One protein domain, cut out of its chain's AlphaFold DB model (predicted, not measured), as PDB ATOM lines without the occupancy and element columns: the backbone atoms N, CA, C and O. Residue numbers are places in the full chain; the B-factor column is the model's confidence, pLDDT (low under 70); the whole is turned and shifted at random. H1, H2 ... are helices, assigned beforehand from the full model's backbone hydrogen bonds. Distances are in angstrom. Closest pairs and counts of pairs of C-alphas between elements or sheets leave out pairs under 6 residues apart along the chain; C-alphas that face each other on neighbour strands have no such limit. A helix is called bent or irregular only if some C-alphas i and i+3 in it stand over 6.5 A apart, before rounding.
ATOM      1  N   GLN A  79      37.850 -11.131  89.540       96.75
ATOM      2  CA  GLN A  79      36.545 -11.689  89.890       96.75
ATOM      3  C   GLN A  79      35.837 -12.246  88.658       96.75
ATOM      4  O   GLN A  79      35.336 -13.363  88.707       96.75
ATOM      5  N   ALA A  80      35.825 -11.520  87.543       96.81
ATOM      6  CA  ALA A  80      35.177 -11.989  86.330       96.81
ATOM      7  C   ALA A  80      35.890 -13.194  85.695       96.81
ATOM      8  O   ALA A  80      35.217 -14.112  85.230       96.81
ATOM      9  N   ARG A  81      37.231 -13.244  85.730       96.81
ATOM     10  CA  ARG A  81      37.996 -14.445  85.343       96.81
ATOM     11  C   ARG A  81      37.640 -15.642  86.219       96.81
ATOM     12  O   ARG A  81      37.397 -16.725  85.697       96.81
ATOM     13  N   ALA A  82      37.584 -15.445  87.536       97.62
ATOM     14  CA  ALA A  82      37.212 -16.497  88.472       97.62
ATOM     15  C   ALA A  82      35.774 -16.989  88.232       97.62
ATOM     16  O   ALA A  82      35.556 -18.192  88.167       97.62
ATOM     17  N   VAL A  83      34.808 -16.086  88.031       98.50
ATOM     18  CA  VAL A  83      33.418 -16.460  87.711       98.50
ATOM     19  C   VAL A  83      33.340 -17.253  86.409       98.50
ATOM     20  O   VAL A  83      32.729 -18.318  86.397       98.50
ATOM     21  N   ALA A  84      33.973 -16.769  85.338       98.00
ATOM     22  CA  ALA A  84      33.985 -17.455  84.047       98.00
ATOM     23  C   ALA A  84      34.539 -18.880  84.176       98.00
ATOM     24  O   ALA A  84      33.927 -19.835  83.702       98.00
ATOM     25  N   LEU A  85      35.659 -19.032  84.890       97.94
ATOM     26  CA  LEU A  85      36.255 -20.341  85.131       97.94
ATOM     27  C   LEU A  85      35.340 -21.264  85.946       97.94
ATOM     28  O   LEU A  85      35.208 -22.436  85.609       97.94
ATOM     29  N   LEU A  86      34.717 -20.755  87.012       98.06
ATOM     30  CA  LEU A  86      33.834 -21.552  87.867       98.06
ATOM     31  C   LEU A  86      32.578 -22.027  87.128       98.06
ATOM     32  O   LEU A  86      32.189 -23.178  87.304       98.06
ATOM     33  N   LEU A  87      31.979 -21.172  86.293       97.88
ATOM     34  CA  LEU A  87      30.854 -21.547  85.432       97.88
ATOM     35  C   LEU A  87      31.254 -22.653  84.455       97.88
ATOM     36  O   LEU A  87      30.582 -23.676  84.367       97.88
ATOM     37  N   TRP A  88      32.388 -22.481  83.773       97.56
ATOM     38  CA  TRP A  88      32.880 -23.475  82.823       97.56
ATOM     39  C   TRP A  88      33.175 -24.820  83.495       97.56
ATOM     40  O   TRP A  88      32.808 -25.867  82.968       97.56
ATOM     41  N   LEU A  89      33.784 -24.806  84.685       96.62
ATOM     42  CA  LEU A  89      34.065 -26.018  85.453       96.62
ATOM     43  C   LEU A  89      32.810 -26.728  85.955       96.62
ATOM     44  O   LEU A  89      32.848 -27.945  86.127       96.62
ATOM     45  N   ASP A  90      31.706 -26.014  86.178       97.12
ATOM     46  CA  ASP A  90      30.450 -26.660  86.556       97.12
ATOM     47  C   ASP A  90      29.915 -27.569  85.445       97.12
ATOM     48  O   ASP A  90      29.371 -28.642  85.725       97.12
ATOM     49  N   GLU A  91      30.167 -27.190  84.193       96.50
ATOM     50  CA  GLU A  91      29.870 -27.979  82.997       96.50
ATOM     51  C   GLU A  91      30.984 -29.001  82.675       96.50
ATOM     52  O   GLU A  91      30.702 -30.094  82.187       96.50
ATOM     53  N   HIS A  92      32.243 -28.691  83.013       95.44
ATOM     54  CA  HIS A  92      33.449 -29.450  82.639       95.44
ATOM     55  C   HIS A  92      34.221 -29.971  83.861       95.44
ATOM     56  O   HIS A  92      35.441 -29.849  83.985       95.44
ATOM     57  N   ARG A  93      33.502 -30.587  84.801       94.25
ATOM     58  CA  ARG A  93      34.023 -30.961  86.134       94.25
ATOM     59  C   ARG A  93      35.265 -31.854  86.094       94.25
ATOM     60  O   ARG A  93      36.103 -31.789  86.991       94.25
ATOM     61  N   ALA A  94      35.386 -32.700  85.070       89.88
ATOM     62  CA  ALA A  94      36.531 -33.593  84.891       89.88
ATOM     63  C   ALA A  94      37.846 -32.832  84.631       89.88
ATOM     64  O   ALA A  94      38.917 -33.293  85.032       89.88
ATOM     65  N   ASP A  95      37.759 -31.639  84.041       90.19
ATOM     66  CA  ASP A  95      38.912 -30.837  83.636       90.19
ATOM     67  C   ASP A  95      39.491 -30.003  84.783       90.19
ATOM     68  O   ASP A  95      40.591 -29.455  84.670       90.19
ATOM     69  N   ALA A  96      38.824 -29.986  85.942       88.81
ATOM     70  CA  ALA A  96      39.286 -29.300  87.145       88.81
ATOM     71  C   ALA A  96      40.696 -29.731  87.590       88.81
ATOM     72  O   ALA A  96      41.387 -28.972  88.260       88.81
ATOM     73  N   ARG A  97      41.158 -30.930  87.203       82.12
ATOM     74  CA  ARG A  97      42.510 -31.445  87.501       82.12
ATOM     75  C   ARG A  97      43.594 -30.897  86.570       82.12
ATOM     76  O   ARG A  97      44.773 -30.930  86.922       82.12
ATOM     77  N   HIS A  98      43.204 -30.380  85.409       86.25
ATOM     78  CA  HIS A  98      44.090 -29.905  84.346       86.25
ATOM     79  C   HIS A  98      44.118 -28.376  84.234       86.25
ATOM     80  O   HIS A  98      44.595 -27.830  83.242       86.25
ATOM     81  N   LEU A  99      43.642 -27.678  85.271       90.12
ATOM     82  CA  LEU A  99      43.614 -26.222  85.310       90.12
ATOM     83  C   LEU A  99      45.007 -25.610  85.150       90.12
ATOM     84  O   LEU A  99      45.941 -25.914  85.898       90.12
ATOM     85  N   GLY A 100      45.096 -24.680  84.205       90.81
ATOM     86  CA  GLY A 100      46.257 -23.843  83.955       90.81
ATOM     87  C   GLY A 100      45.831 -22.449  83.510       90.81
ATOM     88  O   GLY A 100      44.674 -22.216  83.154       90.81
ATOM     89  N   TRP A 101      46.782 -21.517  83.524       91.50
ATOM     90  CA  TRP A 101      46.511 -20.108  83.245       91.50
ATOM     91  C   TRP A 101      45.913 -19.861  81.852       91.50
ATOM     92  O   TRP A 101      44.987 -19.066  81.712       91.50
ATOM     93  N   ASN A 102      46.390 -20.586  80.833       92.50
ATOM     94  CA  ASN A 102      45.891 -20.452  79.461       92.50
ATOM     95  C   ASN A 102      44.404 -20.805  79.360       92.50
ATOM     96  O   ASN A 102      43.649 -20.040  78.773       92.50
ATOM     97  N   LEU A 103      43.979 -21.895  80.007       92.56
ATOM     98  CA  LEU A 103      42.574 -22.296  80.035       92.56
ATOM     99  C   LEU A 103      41.711 -21.236  80.729       92.56
ATOM    100  O   LEU A 103      40.686 -20.837  80.194       92.56
ATOM    101  N   ALA A 104      42.140 -20.726  81.889       93.31
ATOM    102  CA  ALA A 104      41.403 -19.673  82.591       93.31
ATOM    103  C   ALA A 104      41.254 -18.398  81.739       93.31
ATOM    104  O   ALA A 104      40.204 -17.754  81.750       93.31
ATOM    105  N   TYR A 105      42.294 -18.050  80.976       92.69
ATOM    106  CA  TYR A 105      42.270 -16.922  80.052       92.69
ATOM    107  C   TYR A 105      41.345 -17.165  78.848       92.69
ATOM    108  O   TYR A 105      40.551 -16.290  78.502       92.69
ATOM    109  N   GLU A 106      41.417 -18.340  78.224       94.31
ATOM    110  CA  GLU A 106      40.563 -18.732  77.095       94.31
ATOM    111  C   GLU A 106      39.085 -18.755  77.496       94.31
ATOM    112  O   GLU A 106      38.273 -18.068  76.874       94.31
ATOM    113  N   VAL A 107      38.759 -19.415  78.610       96.06
ATOM    114  CA  VAL A 107      37.399 -19.474  79.158       96.06
ATOM    115  C   VAL A 107      36.844 -18.074  79.422       96.06
ATOM    116  O   VAL A 107      35.709 -17.772  79.049       96.06
ATOM    117  N   TYR A 108      37.637 -17.176  80.015       96.19
ATOM    118  CA  TYR A 108      37.201 -15.796  80.221       96.19
ATOM    119  C   TYR A 108      36.871 -15.089  78.898       96.19
ATOM    120  O   TYR A 108      35.851 -14.399  78.793       96.19
ATOM    121  N   ARG A 109      37.714 -15.253  77.869       95.25
ATOM    122  CA  ARG A 109      37.500 -14.616  76.561       95.25
ATOM    123  C   ARG A 109      36.213 -15.080  75.888       95.25
ATOM    124  O   ARG A 109      35.602 -14.269  75.189       95.25
ATOM    125  N   GLU A 110      35.822 -16.327  76.122       96.06
ATOM    126  CA  GLU A 110      34.629 -16.958  75.549       96.06
ATOM    127  C   GLU A 110      33.369 -16.774  76.403       96.06
ATOM    128  O   GLU A 110      32.259 -16.909  75.897       96.06
ATOM    129  N   THR A 111      33.511 -16.378  77.668       97.25
ATOM    130  CA  THR A 111      32.366 -16.138  78.553       97.25
ATOM    131  C   THR A 111      31.817 -14.725  78.383       97.25
ATOM    132  O   THR A 111      32.509 -13.728  78.633       97.25
ATOM    133  N   SER A 112      30.543 -14.620  78.012       97.00
ATOM    134  CA  SER A 112      29.802 -13.358  77.935       97.00
ATOM    135  C   SER A 112      29.283 -12.937  79.311       97.00
ATOM    136  O   SER A 112      28.701 -13.736  80.035       97.00
ATOM    137  N   TYR A 113      29.455 -11.660  79.659       96.62
ATOM    138  CA  TYR A 113      28.938 -11.042  80.890       96.62
ATOM    139  C   TYR A 113      29.195 -11.830  82.194       96.62
ATOM    140  O   TYR A 113      28.270 -12.009  82.991       96.62
ATOM    141  N   PRO A 114      30.438 -12.262  82.485       96.06
ATOM    142  CA  PRO A 114      30.763 -12.933  83.745       96.06
ATOM    143  C   PRO A 114      30.415 -12.093  84.983       96.06
ATOM    144  O   PRO A 114      30.124 -12.639  86.038       96.06
ATOM    145  N   ASN A 115      30.378 -10.765  84.878       93.19
ATOM    146  CA  ASN A 115      29.947  -9.879  85.964       93.19
ATOM    147  C   ASN A 115      28.429  -9.901  86.243       93.19
ATOM    148  O   ASN A 115      27.992  -9.299  87.221       93.19
ATOM    149  N   ARG A 116      27.631 -10.544  85.383       95.62
ATOM    150  CA  ARG A 116      26.173 -10.701  85.523       95.62
ATOM    151  C   ARG A 116      25.745 -12.126  85.844       95.62
ATOM    152  O   ARG A 116      24.547 -12.378  85.905       95.62
ATOM    153  N   ALA A 117      26.694 -13.044  86.020       97.00
ATOM    154  CA  ALA A 117      26.371 -14.369  86.527       97.00
ATOM    155  C   ALA A 117      25.675 -14.259  87.888       97.00
ATOM    156  O   ALA A 117      25.952 -13.311  88.632       97.00
ATOM    157  N   ASP A 118      24.834 -15.245  88.206       97.69
ATOM    158  CA  ASP A 118      24.064 -15.292  89.448       97.69
ATOM    159  C   ASP A 118      24.930 -15.024  90.687       97.69
ATOM    160  O   ASP A 118      26.104 -15.407  90.753       97.69
ATOM    161  N   ASP A 119      24.324 -14.413  91.706       97.06
ATOM    162  CA  ASP A 119      25.016 -13.964  92.921       97.06
ATOM    163  C   ASP A 119      25.815 -15.076  93.611       97.06
ATOM    164  O   ASP A 119      26.870 -14.810  94.193       97.06
ATOM    165  N   ILE A 120      25.362 -16.330  93.508       97.19
ATOM    166  CA  ILE A 120      26.082 -17.487  94.047       97.19
ATOM    167  C   ILE A 120      27.457 -17.658  93.389       97.19
ATOM    168  O   ILE A 120      28.449 -17.867  94.083       97.19
ATOM    169  N   TRP A 121      27.566 -17.481  92.074       98.00
ATOM    170  CA  TRP A 121      28.839 -17.582  91.360       98.00
ATOM    171  C   TRP A 121      29.751 -16.400  91.663       98.00
ATOM    172  O   TRP A 121      30.956 -16.582  91.850       98.00
ATOM    173  N   GLN A 122      29.179 -15.202  91.810       97.88
ATOM    174  CA  GLN A 122      29.926 -14.030  92.273       97.88
ATOM    175  C   GLN A 122      30.492 -14.247  93.682       97.88
ATOM    176  O   GLN A 122      31.640 -13.887  93.956       97.88
ATOM    177  N   ALA A 123      29.703 -14.830  94.587       96.88
ATOM    178  CA  ALA A 123      30.121 -15.132  95.951       96.88
ATOM    179  C   ALA A 123      31.231 -16.189  95.975       96.88
ATOM    180  O   ALA A 123      32.281 -15.948  96.571       96.88
ATOM    181  N   ARG A 124      31.054 -17.296  95.246       97.62
ATOM    182  CA  ARG A 124      32.059 -18.360  95.107       97.62
ATOM    183  C   ARG A 124      33.381 -17.830  94.553       97.62
ATOM    184  O   ARG A 124      34.438 -18.109  95.114       97.62
ATOM    185  N   ALA A 125      33.339 -16.997  93.513       97.25
ATOM    186  CA  ALA A 125      34.535 -16.354  92.971       97.25
ATOM    187  C   ALA A 125      35.251 -15.492  94.023       97.25
ATOM    188  O   ALA A 125      36.469 -15.570  94.164       97.25
ATOM    189  N   LYS A 126      34.512 -14.715  94.822       96.50
ATOM    190  CA  LYS A 126      35.098 -13.938  95.925       96.50
ATOM    191  C   LYS A 126      35.720 -14.833  96.997       96.50
ATOM    192  O   LYS A 126      36.797 -14.493  97.481       96.50
ATOM    193  N   THR A 127      35.081 -15.947  97.359       96.62
ATOM    194  CA  THR A 127      35.638 -16.930  98.304       96.62
ATOM    195  C   THR A 127      36.964 -17.486  97.794       96.62
ATOM    196  O   THR A 127      37.957 -17.447  98.521       96.62
ATOM    197  N   LEU A 128      37.013 -17.908  96.526       96.00
ATOM    198  CA  LEU A 128      38.238 -18.387  95.888       96.00
ATOM    199  C   LEU A 128      39.356 -17.343  95.958       96.00
ATOM    200  O   LEU A 128      40.461 -17.638  96.408       96.00
ATOM    201  N   LEU A 129      39.069 -16.110  95.538       96.31
ATOM    202  CA  LEU A 129      40.067 -15.044  95.523       96.31
ATOM    203  C   LEU A 129      40.567 -14.727  96.936       96.31
ATOM    204  O   LEU A 129      41.773 -14.600  97.137       96.31
ATOM    205  N   ARG A 130      39.679 -14.666  97.934       95.31
ATOM    206  CA  ARG A 130      40.038 -14.426  99.345       95.31
ATOM    207  C   ARG A 130      40.882 -15.532  99.967       95.31
ATOM    208  O   ARG A 130      41.611 -15.251 100.914       95.31
ATOM    209  N   ALA A 131      40.781 -16.759  99.461       93.25
ATOM    210  CA  ALA A 131      41.617 -17.864  99.910       93.25
ATOM    211  C   ALA A 131      43.081 -17.725  99.446       93.25
ATOM    212  O   ALA A 131      43.962 -18.356 100.023       93.25
ATOM    213  N   THR A 132      43.354 -16.876  98.447       93.06
ATOM    214  CA  THR A 132      44.719 -16.551  98.004       93.06
ATOM    215  C   THR A 132      45.343 -15.444  98.845       93.06
ATOM    216  O   THR A 132      44.654 -14.605  99.431       93.06
ATOM    217  N   ARG A 133      46.677 -15.355  98.837       89.06
ATOM    218  CA  ARG A 133      47.406 -14.325  99.591       89.06
ATOM    219  C   ARG A 133      47.080 -12.896  99.149       89.06
ATOM    220  O   ARG A 133      47.145 -11.973  99.964       89.06
ATOM    221  N   HIS A 134      46.793 -12.712  97.864       89.50
ATOM    222  CA  HIS A 134      46.695 -11.397  97.229       89.50
ATOM    223  C   HIS A 134      45.273 -11.005  96.826       89.50
ATOM    224  O   HIS A 134      45.065  -9.855  96.449       89.50
ATOM    225  N   GLY A 135      44.296 -11.909  96.926       92.38
ATOM    226  CA  GLY A 135      42.929 -11.604  96.505       92.38
ATOM    227  C   GLY A 135      42.748 -11.559  94.987       92.38
ATOM    228  O   GLY A 135      41.821 -10.901  94.525       92.38
ATOM    229  N   VAL A 136      43.633 -12.203  94.217       94.12
ATOM    230  CA  VAL A 136      43.686 -12.104  92.747       94.12
ATOM    231  C   VAL A 136      43.690 -13.477  92.092       94.12
ATOM    232  O   VAL A 136      44.102 -14.477  92.693       94.12
ATOM    233  N   MET A 137      43.245 -13.522  90.840       95.00
ATOM    234  CA  MET A 137      43.260 -14.738  90.052       95.00
ATOM    235  C   MET A 137      44.719 -15.049  89.713       95.00
ATOM    236  O   MET A 137      45.409 -14.255  89.080       95.00
ATOM    237  N   SER A 138      45.216 -16.182  90.200       94.62
ATOM    238  CA  SER A 138      46.642 -16.527  90.187       94.62
ATOM    239  C   SER A 138      46.840 -18.042  90.145       94.62
ATOM    240  O   SER A 138      45.886 -18.803  90.320       94.62
ATOM    241  N   ASP A 139      48.082 -18.494  89.973       94.19
ATOM    242  CA  ASP A 139      48.419 -19.921  90.062       94.19
ATOM    243  C   ASP A 139      48.049 -20.529  91.425       94.19
ATOM    244  O   ASP A 139      47.697 -21.705  91.495       94.19
ATOM    245  N   GLU A 140      48.068 -19.726  92.497       94.94
ATOM    246  CA  GLU A 140      47.598 -20.128  93.828       94.94
ATOM    247  C   GLU A 140      46.090 -20.426  93.814       94.94
ATOM    248  O   GLU A 140      45.677 -21.490  94.271       94.94
ATOM    249  N   ALA A 141      45.272 -19.549  93.215       95.12
ATOM    250  CA  ALA A 141      43.834 -19.794  93.051       95.12
ATOM    251  C   ALA A 141      43.568 -21.085  92.258       95.12
ATOM    252  O   ALA A 141      42.746 -21.913  92.650       95.12
ATOM    253  N   LEU A 142      44.297 -21.285  91.155       96.00
ATOM    254  CA  LEU A 142      44.179 -22.486  90.325       96.00
ATOM    255  C   LEU A 142      44.641 -23.753  91.059       96.00
ATOM    256  O   LEU A 142      44.086 -24.830  90.847       96.00
ATOM    257  N   ALA A 143      45.668 -23.657  91.905       94.56
ATOM    258  CA  ALA A 143      46.128 -24.763  92.738       94.56
ATOM    259  C   ALA A 143      45.089 -25.147  93.798       94.56
ATOM    260  O   ALA A 143      44.801 -26.333  93.935       94.56
ATOM    261  N   LEU A 144      44.476 -24.167  94.470       94.06
ATOM    262  CA  LEU A 144      43.400 -24.406  95.437       94.06
ATOM    263  C   LEU A 144      42.198 -25.096  94.781       94.06
ATOM    264  O   LEU A 144      41.723 -26.109  95.288       94.06
ATOM    265  N   LEU A 145      41.747 -24.608  93.619       94.69
ATOM    266  CA  LEU A 145      40.672 -25.270  92.872       94.69
ATOM    267  C   LEU A 145      41.030 -26.714  92.512       94.69
ATOM    268  O   LEU A 145      40.207 -27.602  92.716       94.69
ATOM    269  N   ARG A 146      42.254 -26.965  92.025       94.75
ATOM    270  CA  ARG A 146      42.725 -28.327  91.725       94.75
ATOM    271  C   ARG A 146      42.706 -29.222  92.956       94.75
ATOM    272  O   ARG A 146      42.207 -30.338  92.863       94.75
ATOM    273  N   GLU A 147      43.238 -28.745  94.082       93.31
ATOM    274  CA  GLU A 147      43.296 -29.486  95.346       93.31
ATOM    275  C   GLU A 147      41.890 -29.887  95.798       93.31
ATOM    276  O   GLU A 147      41.619 -31.077  95.961       93.31
ATOM    277  N   HIS A 148      40.963 -28.935  95.905       92.94
ATOM    278  CA  HIS A 148      39.589 -29.223  96.325       92.94
ATOM    279  C   HIS A 148      38.838 -30.114  95.320       92.94
ATOM    280  O   HIS A 148      38.128 -31.040  95.724       92.94
ATOM    281  N   ALA A 149      39.072 -29.929  94.018       92.56
ATOM    282  CA  ALA A 149      38.461 -30.752  92.980       92.56
ATOM    283  C   ALA A 149      38.949 -32.213  92.980       92.56
ATOM    284  O   ALA A 149      38.278 -33.074  92.406       92.56
ATOM    285  N   THR A 150      40.075 -32.539  93.634       90.00
ATOM    286  CA  THR A 150      40.483 -33.948  93.807       90.00
ATOM    287  C   THR A 150      39.501 -34.743  94.664       90.00
ATOM    288  O   THR A 150      39.308 -35.930  94.395       90.00
ATOM    289  N   VAL A 151      38.859 -34.092  95.640       90.81
ATOM    290  CA  VAL A 151      37.846 -34.694  96.523       90.81
ATOM    291  C   VAL A 151      36.509 -34.825  95.793       90.81
ATOM    292  O   VAL A 151      35.810 -35.824  95.941       90.81
ATOM    293  N   GLY A 152      36.178 -33.834  94.965       92.44
ATOM    294  CA  GLY A 152      34.981 -33.813  94.132       92.44
ATOM    295  C   GLY A 152      34.459 -32.394  93.927       92.44
ATOM    296  O   GLY A 152      34.697 -31.500  94.745       92.44
ATOM    297  N   TRP A 153      33.729 -32.181  92.832       94.69
ATOM    298  CA  TRP A 153      33.187 -30.860  92.512       94.69
ATOM    299  C   TRP A 153      32.152 -30.391  93.538       94.69
ATOM    300  O   TRP A 153      32.238 -29.261  93.996       94.69
ATOM    301  N   ASP A 154      31.265 -31.269  94.013       94.50
ATOM    302  CA  ASP A 154      30.273 -30.908  95.038       94.50
ATOM    303  C   ASP A 154      30.937 -30.461  96.352       94.50
ATOM    304  O   ASP A 154      30.526 -29.476  96.964       94.50
ATOM    305  N   SER A 155      32.022 -31.128  96.762       93.12
ATOM    306  CA  SER A 155      32.831 -30.705  97.914       93.12
ATOM    307  C   SER A 155      33.559 -29.383  97.662       93.12
ATOM    308  O   SER A 155      33.720 -28.587  98.585       93.12
ATOM    309  N   THR A 156      33.970 -29.128  96.418       95.38
ATOM    310  CA  THR A 156      34.568 -27.847  96.010       95.38
ATOM    311  C   THR A 156      33.543 -26.722  96.094       95.38
ATOM    312  O   THR A 156      33.840 -25.674  96.659       95.38
ATOM    313  N   LEU A 157      32.319 -26.942  95.605       96.38
ATOM    314  CA  LEU A 157      31.231 -25.973  95.711       96.38
ATOM    315  C   LEU A 157      30.867 -25.704  97.173       96.38
ATOM    316  O   LEU A 157      30.784 -24.546  97.560       96.38
ATOM    317  N   ALA A 158      30.761 -26.743  98.007       95.81
ATOM    318  CA  ALA A 158      30.509 -26.577  99.440       95.81
ATOM    319  C   ALA A 158      31.607 -25.751 100.140       95.81
ATOM    320  O   ALA A 158      31.312 -24.919 101.001       95.81
ATOM    321  N   TRP A 159      32.874 -25.939  99.756       95.56
ATOM    322  CA  TRP A 159      33.978 -25.102 100.228       95.56
ATOM    323  C   TRP A 159      33.850 -23.647  99.752       95.56
ATOM    324  O   TRP A 159      34.001 -22.733 100.560       95.56
ATOM    325  N   LEU A 160      33.519 -23.412  98.478       96.31
ATOM    326  CA  LEU A 160      33.329 -22.063  97.928       96.31
ATOM    327  C   LEU A 160      32.111 -21.334  98.522       96.31
ATOM    328  O   LEU A 160      32.121 -20.105  98.624       96.31
ATOM    329  N   ASP A 161      31.085 -22.088  98.918       96.62
ATOM    330  CA  ASP A 161      29.877 -21.595  99.587       96.62
ATOM    331  C   ASP A 161      30.103 -21.332 101.084       96.62
ATOM    332  O   ASP A 161      29.303 -20.648 101.727       96.62
ATOM    333  N   SER A 162      31.195 -21.850 101.654       88.00
ATOM    334  CA  SER A 162      31.512 -21.646 103.062       88.00
ATOM    335  C   SER A 162      32.005 -20.213 103.295       88.00
ATOM    336  O   SER A 162      32.880 -19.732 102.566       88.00
TER     337      SER A 162
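Overview. This is residues 79 to 162 of the 174 residues of an uncharacterized protein of Nocardia amikacinitolerans (UniProt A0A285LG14). Six short helices are crossed over one another in a compact, rounded body, with H1 nearest the middle. H3 crosses H1 on one side and H4 crosses it on roughly the opposite side, while H5 runs past H4 and has H2 and H6 on its later part. The printed part has 84 residues with six named helices, H1 to H6 in chain order, and no named strand; its class is all helix. It is compact, with a radius of gyration of the C-alphas of 11.3 A, and spans 29 by 24 by 23 A.

Arrangement. H1, residues 79 to 91, touches H3, residues 101 to 110, about perpendicular at 88 degrees; their closest C-alphas, of Ala 84 and Tyr 108, are 5.3 A apart. H1 also touches H4, residues 119 to 131, opposite ways at a steep tilt of 68 degrees, only just short of about perpendicular; the closest C-alphas are those of Ala 82 and Ala 125, 5.2 A. H2, residues 93 to 98, touches H5, residues 139 to 151, at a steep tilt of 50 degrees, through residues 145 to 150 of H5 alone; the C-alphas of Arg 97 and Arg 146 are closest, 5.3 A. H4 touches H6, residues 153 to 161, about perpendicular at 85 degrees, with the C-alphas of Arg 124 and Leu 160 closest at 4.8 A. H5 touches H4 with residues 141 to 145 alone, closest at the C-alphas of Leu 128 and Ala 141, 6.4 A. H5 touches H6 with residues 145 to 149 alone, closest at the C-alphas of His 148 and Thr 156, 5.2 A. H1 and H5 are near each other, with 6 pairs of C-alphas within 10 A. H2 and H4 are apart, and so are H3 and H6. Each O i to N i+4 pair is within hydrogen-bond range in H3, H4 and H6, against 8 of 9 in H1, 8 of 9 in H5 and 0 of 2 in H2, where 2 of 3 O i to N i+3 pairs are within range.

Along the chain. H1 begins at C-alpha 79, (36.545, -11.689, 89.890), and is 18.9 A long. H2 is 10.3 A long and irregular, but only just: C-alphas 94 and 97 are 6.9 A apart. H3 measures 14.5 A, H4 18.4 A, H5 19.3 A and H6 12.1 A. H4 begins at C-alpha 119, (25.016, -13.964, 92.921), and H6 ends at C-alpha 161, (29.877, -21.595, 99.587).

Size, cuts and confidence. The two C-alphas farthest apart, of Tyr 113 and Val 151, are 29.7 A apart. The printed part has no cut and no long link. The mean pLDDT of the printed part is 94.6, and no printed residue is under 70.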